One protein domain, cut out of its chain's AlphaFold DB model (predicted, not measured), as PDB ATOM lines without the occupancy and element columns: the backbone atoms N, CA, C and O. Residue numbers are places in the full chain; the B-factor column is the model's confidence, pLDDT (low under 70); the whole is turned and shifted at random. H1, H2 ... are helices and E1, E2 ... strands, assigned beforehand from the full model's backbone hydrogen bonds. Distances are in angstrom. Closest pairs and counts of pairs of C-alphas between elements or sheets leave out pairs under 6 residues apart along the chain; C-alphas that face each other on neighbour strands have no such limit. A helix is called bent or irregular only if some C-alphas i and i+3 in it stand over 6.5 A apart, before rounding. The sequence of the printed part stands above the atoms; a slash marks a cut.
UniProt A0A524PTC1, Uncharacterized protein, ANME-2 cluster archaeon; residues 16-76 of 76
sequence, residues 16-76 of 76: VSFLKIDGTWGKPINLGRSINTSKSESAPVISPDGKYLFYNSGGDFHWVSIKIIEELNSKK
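Overview. This is residues 16 to 76 of the 76 residues of an uncharacterized protein of ANME-2 cluster archaeon (UniProt A0A524PTC1). A small, strongly twisted sheet of three strands, E1, E2 and E3, makes a wall; residues 29 to 36 of a long stretch with no named element pass over one of its faces, and the other face is bare. The short helix H1 follows the last strand beyond one end of the sheet, and residues 18 to 26 fold back in a loop round Asp 22 that makes one end of the longest axis. The printed part has 61 residues with three named strands and then one named helix along the chain, E1 E2 E3 H1; the sheet's order is E1 - E2 - E3, all antiparallel, a meander, each strand the antiparallel neighbour of the one before. The class is mixed, helices and strands, with under half of the residues, 26 of 61, in named elements. The whole is only just compact, close to loose, with a radius of gyration of the C-alphas of 12.3 A, and its C-alphas span 37 by 25 by 19 A.

Along the chain. Begin with the sheet and find C-alpha 41 at (37.027, 26.075, -21.945); there E1 starts, and it takes residues 41 to 46, 14.6 A from first to last C-alpha. After residues 47 to 51, look for Tyr 52, where E2 begins; it takes residues 52 to 57 and is 15.5 A long. After Gly 58 and Gly 59 comes E3, residues 60 to 65, from Asp 60 to C-alpha 65 at (34.798, 35.865, -9.126), 17.2 A. Each strand has 6 residues. Past Ile 66 you come to H1, residues 67 to 74, which measures 10.3 A and ends with C-alpha 74 at (27.370, 46.957, -16.618). Now go back to Val 16 and read on to Ser 40: these 25 residues hold no named element, and their C-alphas lie 5 to 22 A from the mean of all C-alphas.

Arrangement. In the sheet, E2 is the inner strand, and E1 and E3 are the edge strands. E1 and E2 form a hairpin, antiparallel at 162 degrees between their directions. Look at C-alphas 44 and 55, which face each other at 4.4 A; N 45 and O 54, at 2.8 A, and N 42 and O 56, at 2.9 A, are within hydrogen-bond range. E2 and E3 form the next hairpin, antiparallel at 153 degrees. Here C-alphas 54 and 63 face each other at 4.3 A, and N 57 and O 60, at 2.8 A, and N 62 and O 55, also at 2.8 A, are within hydrogen-bond range. The sheet is strongly twisted, its C-alphas lying up to 4.5 A off the best plane through them. From the sheet move to H1: it is only just on the sheet, with 5 pairs of C-alphas within 10 A, and it only grazes it, with its residues 67 to 69. H1 and E2 are near each other, with 5 pairs of C-alphas within 10 A. In H1 every O i to N i+4 pair is within hydrogen-bond range, and H1 is not bent.

Size, cuts and confidence. The two C-alphas farthest apart are those of Asp 22, in the stretch before the sheet, and Gly 59, between E2 and E3, at 37.3 A. The C-alphas of Val 16 and Lys 76, the first and last printed, are 13.9 A apart, and Lys 76 is the chain's last residue. The printed part has no cut. The links from E1 to E2, from E2 to E3 and from E3 to H1 are tight, with 5, 2 and 1 residues between them, and no link is long. In the B-factor column the mean pLDDT of the printed part is 88.0; it is under 70 at residues 73 to 76, of which 73 and 74 belong to H1, whose own mean is 77.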
ATOM      1  N   VAL A  16      28.046  33.764 -21.419       88.19
ATOM      2  CA  VAL A  16      26.981  33.934 -20.425       88.19
ATOM      3  C   VAL A  16      25.744  34.540 -21.073       88.19
ATOM      4  O   VAL A  16      25.841  35.417 -21.928       88.19
ATOM      5  N   SER A  17      24.564  34.085 -20.668       88.31
ATOM      6  CA  SER A  17      23.306  34.772 -20.941       88.31
ATOM      7  C   SER A  17      22.587  35.012 -19.622       88.31
ATOM      8  O   SER A  17      22.729  34.228 -18.686       88.31
ATOM      9  N   PHE A  18      21.832  36.102 -19.553       86.62
ATOM     10  CA  PHE A  18      21.053  36.469 -18.381       86.62
ATOM     11  C   PHE A  18      19.577  36.204 -18.649       86.62
ATOM     12  O   PHE A  18      19.059  36.569 -19.710       86.62
ATOM     13  N   LEU A  19      18.915  35.575 -17.681       87.38
ATOM     14  CA  LEU A  19      17.472  35.410 -17.690       87.38
ATOM     15  C   LEU A  19      16.827  36.762 -17.379       87.38
ATOM     16  O   LEU A  19      17.136  37.391 -16.366       87.38
ATOM     17  N   LYS A  20      15.959  37.225 -18.271       87.81
ATOM     18  CA  LYS A  20      15.194  38.455 -18.086       87.81
ATOM     19  C   LYS A  20      13.967  38.197 -17.215       87.81
ATOM     20  O   LYS A  20      13.535  37.061 -17.036       87.81
ATOM     21  N   ILE A  21      13.363  39.281 -16.731       90.62
ATOM     22  CA  ILE A  21      12.154  39.223 -15.899       90.62
ATOM     23  C   ILE A  21      10.948  38.607 -16.621       90.62
ATOM     24  O   ILE A  21      10.080  38.024 -15.983       90.62
ATOM     25  N   ASP A  22      10.917  38.692 -17.953       93.50
ATOM     26  CA  ASP A  22       9.891  38.085 -18.807       93.50
ATOM     27  C   ASP A  22      10.102  36.573 -19.037       93.50
ATOM     28  O   ASP A  22       9.366  35.954 -19.803       93.50
ATOM     29  N   GLY A  23      11.113  35.972 -18.397       93.44
ATOM     30  CA  GLY A  23      11.458  34.558 -18.534       93.44
ATOM     31  C   GLY A  23      12.247  34.218 -19.803       93.44
ATOM     32  O   GLY A  23      12.574  33.051 -20.019       93.44
ATOM     33  N   THR A  24      12.586  35.200 -20.642       93.31
ATOM     34  CA  THR A  24      13.402  34.978 -21.844       93.31
ATOM     35  C   THR A  24      14.894  35.115 -21.552       93.31
ATOM     36  O   THR A  24      15.326  35.896 -20.703       93.31
ATOM     37  N   TRP A  25      15.720  34.369 -22.285       88.88
ATOM     38  CA  TRP A  25      17.174  34.512 -22.212       88.88
ATOM     39  C   TRP A  25      17.654  35.676 -23.081       88.88
ATOM     40  O   TRP A  25      17.228  35.855 -24.225       88.88
ATOM     41  N   GLY A  26      18.575  36.475 -22.545       87.75
ATOM     42  CA  GLY A  26      19.289  37.491 -23.308       87.75
ATOM     43  C   GLY A  26      20.187  36.900 -24.400       87.75
ATOM     44  O   GLY A  26      20.433  35.692 -24.477       87.75
ATOM     45  N   LYS A  27      20.735  37.774 -25.252       88.25
ATOM     46  CA  LYS A  27      21.784  37.361 -26.194       88.25
ATOM     47  C   LYS A  27      23.029  36.909 -25.415       88.25
ATOM     48  O   LYS A  27      23.402  37.606 -24.466       88.25
ATOM     49  N   PRO A  28      23.678  35.800 -25.811       87.56
ATOM     50  CA  PRO A  28      24.899  35.346 -25.163       87.56
ATOM     51  C   PRO A  28      26.014  36.385 -25.319       87.56
ATOM     52  O   PRO A  28      26.160  37.014 -26.367       87.56
ATOM     53  N   ILE A  29      26.798  36.553 -24.262       86.75
ATOM     54  CA  ILE A  29      27.944  37.454 -24.175       86.75
ATOM     55  C   ILE A  29      29.183  36.581 -24.007       86.75
ATOM     56  O   ILE A  29      29.240  35.768 -23.086       86.75
ATOM     57  N   ASN A  30      30.165  36.737 -24.894       86.69
ATOM     58  CA  ASN A  30      31.449  36.056 -24.752       86.69
ATOM     59  C   ASN A  30      32.204  36.642 -23.548       86.69
ATOM     60  O   ASN A  30      32.273  37.863 -23.399       86.69
ATOM     61  N   LEU A  31      32.760  35.775 -22.702       86.50
ATOM     62  CA  LEU A  31      33.417  36.165 -21.449       86.50
ATOM     63  C   LEU A  31      34.803  36.818 -21.624       86.50
ATOM     64  O   LEU A  31      35.429  37.213 -20.641       86.50
ATOM     65  N   GLY A  32      35.266  36.991 -22.864       86.38
ATOM     66  CA  GLY A  32      36.485  37.733 -23.182       86.38
ATOM     67  C   GLY A  32      37.775  36.976 -22.855       86.38
ATOM     68  O   GLY A  32      37.757  35.886 -22.288       86.38
ATOM     69  N   ARG A  33      38.921  37.588 -23.188       85.88
ATOM     70  CA  ARG A  33      40.264  36.988 -23.016       85.88
ATOM     71  C   ARG A  33      40.678  36.715 -21.574       85.88
ATOM     72  O   ARG A  33      41.647  36.002 -21.349       85.88
ATOM     73  N   SER A  34      39.995  37.312 -20.601       84.88
ATOM     74  CA  SER A  34      40.281  37.067 -19.187       84.88
ATOM     75  C   SER A  34      39.849  35.670 -18.739       84.88
ATOM     76  O   SER A  34      40.373  35.175 -17.747       84.88
ATOM     77  N   ILE A  35      38.901  35.051 -19.452       88.44
ATOM     78  CA  ILE A  35      38.367  33.718 -19.143       88.44
ATOM     79  C   ILE A  35      38.638  32.756 -20.298       88.44
ATOM     80  O   ILE A  35      39.137  31.656 -20.068       88.44
ATOM     81  N   ASN A  36      38.336  33.182 -21.525       89.69
ATOM     82  CA  ASN A  36      38.529  32.378 -22.723       89.69
ATOM     83  C   ASN A  36      39.977  32.485 -23.196       89.69
ATOM     84  O   ASN A  36      40.510  33.585 -23.382       89.69
ATOM     85  N   THR A  37      40.603  31.333 -23.397       88.19
ATOM     86  CA  THR A  37      42.005  31.228 -23.809       88.19
ATOM     87  C   THR A  37      42.090  30.596 -25.194       88.19
ATOM     88  O   THR A  37      41.080  30.328 -25.829       88.19
ATOM     89  N   SER A  38      43.301  30.314 -25.681       87.81
ATOM     90  CA  SER A  38      43.477  29.515 -26.899       87.81
ATOM     91  C   SER A  38      43.145  28.026 -26.716       87.81
ATOM     92  O   SER A  38      43.187  27.267 -27.689       87.81
ATOM     93  N   LYS A  39      42.881  27.575 -25.482       88.44
ATOM     94  CA  LYS A  39      42.514  26.191 -25.159       88.44
ATOM     95  C   LYS A  39      41.008  25.961 -25.405       88.44
ATOM     96  O   LYS A  39      40.355  26.692 -26.147       88.44
ATOM     97  N   SER A  40      40.488  24.857 -24.875       88.44
ATOM     98  CA  SER A  40      39.050  24.591 -24.809       88.44
ATOM     99  C   SER A  40      38.572  24.864 -23.391       88.44
ATOM    100  O   SER A  40      38.965  24.132 -22.477       88.44
ATOM    101  N   GLU A  41      37.711  25.859 -23.211       91.38
ATOM    102  CA  GLU A  41      37.027  26.075 -21.945       91.38
ATOM    103  C   GLU A  41      35.737  25.247 -21.858       91.38
ATOM    104  O   GLU A  41      34.958  25.145 -22.811       91.38
ATOM    105  N   SER A  42      35.510  24.601 -20.714       91.44
ATOM    106  CA  SER A  42      34.382  23.682 -20.532       91.44
ATOM    107  C   SER A  42      33.974  23.505 -19.067       91.44
ATOM    108  O   SER A  42      34.615  24.032 -18.161       91.44
ATOM    109  N   ALA A  43      32.876  22.772 -18.848       93.19
ATOM    110  CA  ALA A  43      32.331  22.430 -17.532       93.19
ATOM    111  C   ALA A  43      32.172  23.624 -16.555       93.19
ATOM    112  O   ALA A  43      32.649  23.543 -15.422       93.19
ATOM    113  N   PRO A  44      31.517  24.734 -16.961       94.06
ATOM    114  CA  PRO A  44      31.289  25.858 -16.063       94.06
ATOM    115  C   PRO A  44      30.315  25.483 -14.935       94.06
ATOM    116  O   PRO A  44      29.235  24.951 -15.198       94.06
ATOM    117  N   VAL A  45      30.668  25.805 -13.690       94.94
ATOM    118  CA  VAL A  45      29.825  25.619 -12.497       94.94
ATOM    119  C   VAL A  45      29.924  26.848 -11.601       94.94
ATOM    120  O   VAL A  45      31.017  27.320 -11.300       94.94
ATOM    121  N   ILE A  46      28.782  27.364 -11.152       93.81
ATOM    122  CA  ILE A  46      28.728  28.469 -10.191       93.81
ATOM    123  C   ILE A  46      28.767  27.892  -8.773       93.81
ATOM    124  O   ILE A  46      28.122  26.880  -8.490       93.81
ATOM    125  N   SER A  47      29.532  28.522  -7.882       95.44
ATOM    126  CA  SER A  47      29.590  28.144  -6.472       95.44
ATOM    127  C   SER A  47      28.210  28.236  -5.801       95.44
ATOM    128  O   SER A  47      27.403  29.084  -6.180       95.44
ATOM    129  N   PRO A  48      27.922  27.431  -4.759       95.50
ATOM    130  CA  PRO A  48      26.632  27.488  -4.062       95.50
ATOM    131  C   PRO A  48      26.292  28.866  -3.478       95.50
ATOM    132  O   PRO A  48      25.123  29.211  -3.354       95.50
ATOM    133  N   ASP A  49      27.308  29.662  -3.130       95.69
ATOM    134  CA  ASP A  49      27.144  31.033  -2.640       95.69
ATOM    135  C   ASP A  49      27.040  32.085  -3.761       95.69
ATOM    136  O   ASP A  49      26.932  33.276  -3.474       95.69
ATOM    137  N   GLY A  50      27.097  31.666  -5.030       91.31
ATOM    138  CA  GLY A  50      26.967  32.530  -6.202       91.31
ATOM    139  C   GLY A  50      28.161  33.450  -6.466       91.31
ATOM    140  O   GLY A  50      28.063  34.328  -7.318       91.31
ATOM    141  N   LYS A  51      29.282  33.299  -5.748       94.38
ATOM    142  CA  LYS A  51      30.408  34.250  -5.812       94.38
ATOM    143  C   LYS A  51      31.487  33.892  -6.819       94.38
ATOM    144  O   LYS A  51      32.234  34.786  -7.229       94.38
ATOM    145  N   TYR A  52      31.581  32.626  -7.214       95.31
ATOM    146  CA  TYR A  52      32.641  32.134  -8.085       95.31
ATOM    147  C   TYR A  52      32.090  31.306  -9.242       95.31
ATOM    148  O   TYR A  52      31.138  30.547  -9.082       95.31
ATOM    149  N   LEU A  53      32.731  31.434 -10.401       94.50
ATOM    150  CA  LEU A  53      32.606  30.512 -11.522       94.50
ATOM    151  C   LEU A  53      33.842  29.617 -11.532       94.50
ATOM    152  O   LEU A  53      34.956  30.124 -11.645       94.50
ATOM    153  N   PHE A  54      33.635  28.309 -11.464       95.38
ATOM    154  CA  PHE A  54      34.644  27.286 -11.710       95.38
ATOM    155  C   PHE A  54      34.504  26.763 -13.133       95.38
ATOM    156  O   PHE A  54      33.385  26.625 -13.628       95.38
ATOM    157  N   TYR A  55      35.618  26.471 -13.795       94.94
ATOM    158  CA  TYR A  55      35.619  25.920 -15.147       94.94
ATOM    159  C   TYR A  55      36.921  25.174 -15.442       94.94
ATOM    160  O   TYR A  55      37.929  25.342 -14.754       94.94
ATOM    161  N   ASN A  56      36.898  24.341 -16.476       94.75
ATOM    162  CA  ASN A  56      38.086  23.705 -17.022       94.75
ATOM    163  C   ASN A  56      38.639  24.535 -18.188       94.75
ATOM    164  O   ASN A  56      37.854  24.961 -19.034       94.75
ATOM    165  N   SER A  57      39.959  24.708 -18.274       93.06
ATOM    166  CA  SER A  57      40.652  25.270 -19.439       93.06
ATOM    167  C   SER A  57      41.735  24.301 -19.918       93.06
ATOM    168  O   SER A  57      42.821  24.192 -19.346       93.06
ATOM    169  N   GLY A  58      41.412  23.550 -20.975       90.44
ATOM    170  CA  GLY A  58      42.276  22.538 -21.589       90.44
ATOM    171  C   GLY A  58      42.933  21.573 -20.602       90.44
ATOM    172  O   GLY A  58      44.135  21.336 -20.698       90.44
ATOM    173  N   GLY A  59      42.142  21.026 -19.677       91.44
ATOM    174  CA  GLY A  59      42.583  20.025 -18.702       91.44
ATOM    175  C   GLY A  59      42.792  20.570 -17.290       91.44
ATOM    176  O   GLY A  59      42.615  19.811 -16.342       91.44
ATOM    177  N   ASP A  60      43.027  21.872 -17.136       94.19
ATOM    178  CA  ASP A  60      43.277  22.503 -15.836       94.19
ATOM    179  C   ASP A  60      41.998  23.101 -15.238       94.19
ATOM    180  O   ASP A  60      41.133  23.590 -15.966       94.19
ATOM    181  N   PHE A  61      41.872  23.090 -13.909       93.44
ATOM    182  CA  PHE A  61      40.749  23.719 -13.205       93.44
ATOM    183  C   PHE A  61      41.077  25.161 -12.815       93.44
ATOM    184  O   PHE A  61      42.082  25.429 -12.160       93.44
ATOM    185  N   HIS A  62      40.182  26.076 -13.176       95.00
ATOM    186  CA  HIS A  62      40.276  27.505 -12.907       95.00
ATOM    187  C   HIS A  62      39.030  28.006 -12.177       95.00
ATOM    188  O   HIS A  62      37.956  27.403 -12.252       95.00
ATOM    189  N   TRP A  63      39.168  29.145 -11.496       94.94
ATOM    190  CA  TRP A  63      38.042  29.870 -10.924       94.94
ATOM    191  C   TRP A  63      38.207  31.379 -11.058       94.94
ATOM    192  O   TRP A  63      39.318  31.909 -11.033       94.94
ATOM    193  N   VAL A  64      37.082  32.077 -11.161       93.94
ATOM    194  CA  VAL A  64      37.011  33.542 -11.194       93.94
ATOM    195  C   VAL A  64      35.851  34.027 -10.335       93.94
ATOM    196  O   VAL A  64      34.868  33.312 -10.149       93.94
ATOM    197  N   SER A  65      35.941  35.247  -9.806       94.12
ATOM    198  CA  SER A  65      34.798  35.865  -9.126       94.12
ATOM    199  C   SER A  65      33.724  36.260 -10.140       94.12
ATOM    200  O   SER A  65      34.047  36.842 -11.171       94.12
ATOM    201  N   ILE A  66      32.448  36.029  -9.819       90.06
ATOM    202  CA  ILE A  66      31.298  36.424 -10.654       90.06
ATOM    203  C   ILE A  66      31.236  37.934 -10.910       90.06
ATOM    204  O   ILE A  66      30.699  38.350 -11.933       90.06
ATOM    205  N   LYS A  67      31.887  38.753 -10.077       88.50
ATOM    206  CA  LYS A  67      32.010  40.201 -10.303       88.50
ATOM    207  C   LYS A  67      32.555  40.548 -11.689       88.50
ATOM    208  O   LYS A  67      32.093  41.505 -12.296       88.50
ATOM    209  N   ILE A  68      33.464  39.735 -12.238       83.94
ATOM    210  CA  ILE A  68      33.989  39.959 -13.595       83.94
ATOM    211  C   ILE A  68      32.882  39.875 -14.657       83.94
ATOM    212  O   ILE A  68      32.910  40.588 -15.654       83.94
ATOM    213  N   ILE A  69      31.873  39.031 -14.429       82.12
ATOM    214  CA  ILE A  69      30.717  38.857 -15.311       82.12
ATOM    215  C   ILE A  69      29.733  40.021 -15.137       82.12
ATOM    216  O   ILE A  69      29.166  40.502 -16.119       82.12
ATOM    217  N   GLU A  70      29.556  40.510 -13.910       80.00
ATOM    218  CA  GLU A  70      28.732  41.692 -13.621       80.00
ATOM    219  C   GLU A  70      29.315  42.957 -14.264       80.00
ATOM    220  O   GLU A  70      28.582  43.728 -14.884       80.00
ATOM    221  N   GLU A  71      30.636  43.135 -14.200       79.88
ATOM    222  CA  GLU A  71      31.352  44.230 -14.864       79.88
ATOM    223  C   GLU A  71      31.218  44.185 -16.393       79.88
ATOM    224  O   GLU A  71      31.173  45.227 -17.048       79.88
ATOM    225  N   LEU A  72      31.137  42.990 -16.986       71.25
ATOM    226  CA  LEU A  72      30.857  42.837 -18.417       71.25
ATOM    227  C   LEU A  72      29.413  43.218 -18.766       71.25
ATOM    228  O   LEU A  72      29.159  43.706 -19.867       71.25
ATOM    229  N   ASN A  73      28.468  43.004 -17.848       67.69
ATOM    230  CA  ASN A  73      27.070  43.371 -18.053       67.69
ATOM    231  C   ASN A  73      26.809  44.869 -17.827       67.69
ATOM    232  O   ASN A  73      25.957  45.431 -18.505       67.69
ATOM    233  N   SER A  74      27.538  45.524 -16.917       62.12
ATOM    234  CA  SER A  74      27.370  46.957 -16.618       62.12
ATOM    235  C   SER A  74      27.980  47.891 -17.667       62.12
ATOM    236  O   SER A  74      27.612  49.059 -17.730       62.12
ATOM    237  N   LYS A  75      28.896  47.386 -18.502       56.50
ATOM    238  CA  LYS A  75      29.493  48.117 -19.635       56.50
ATOM    239  C   LYS A  75      28.634  48.082 -20.911       56.50
ATOM    240  O   LYS A  75      29.140  48.422 -21.980       56.50
ATOM    241  N   LYS A  76      27.378  47.638 -20.814       51.84
ATOM    242  CA  LYS A  76      26.385  47.695 -21.895       51.84
ATOM    243  C   LYS A  76      25.510  48.934 -21.813       51.84
ATOM    244  O   LYS A  76      25.200  49.355 -20.681       51.84
TER     245      LYS A  76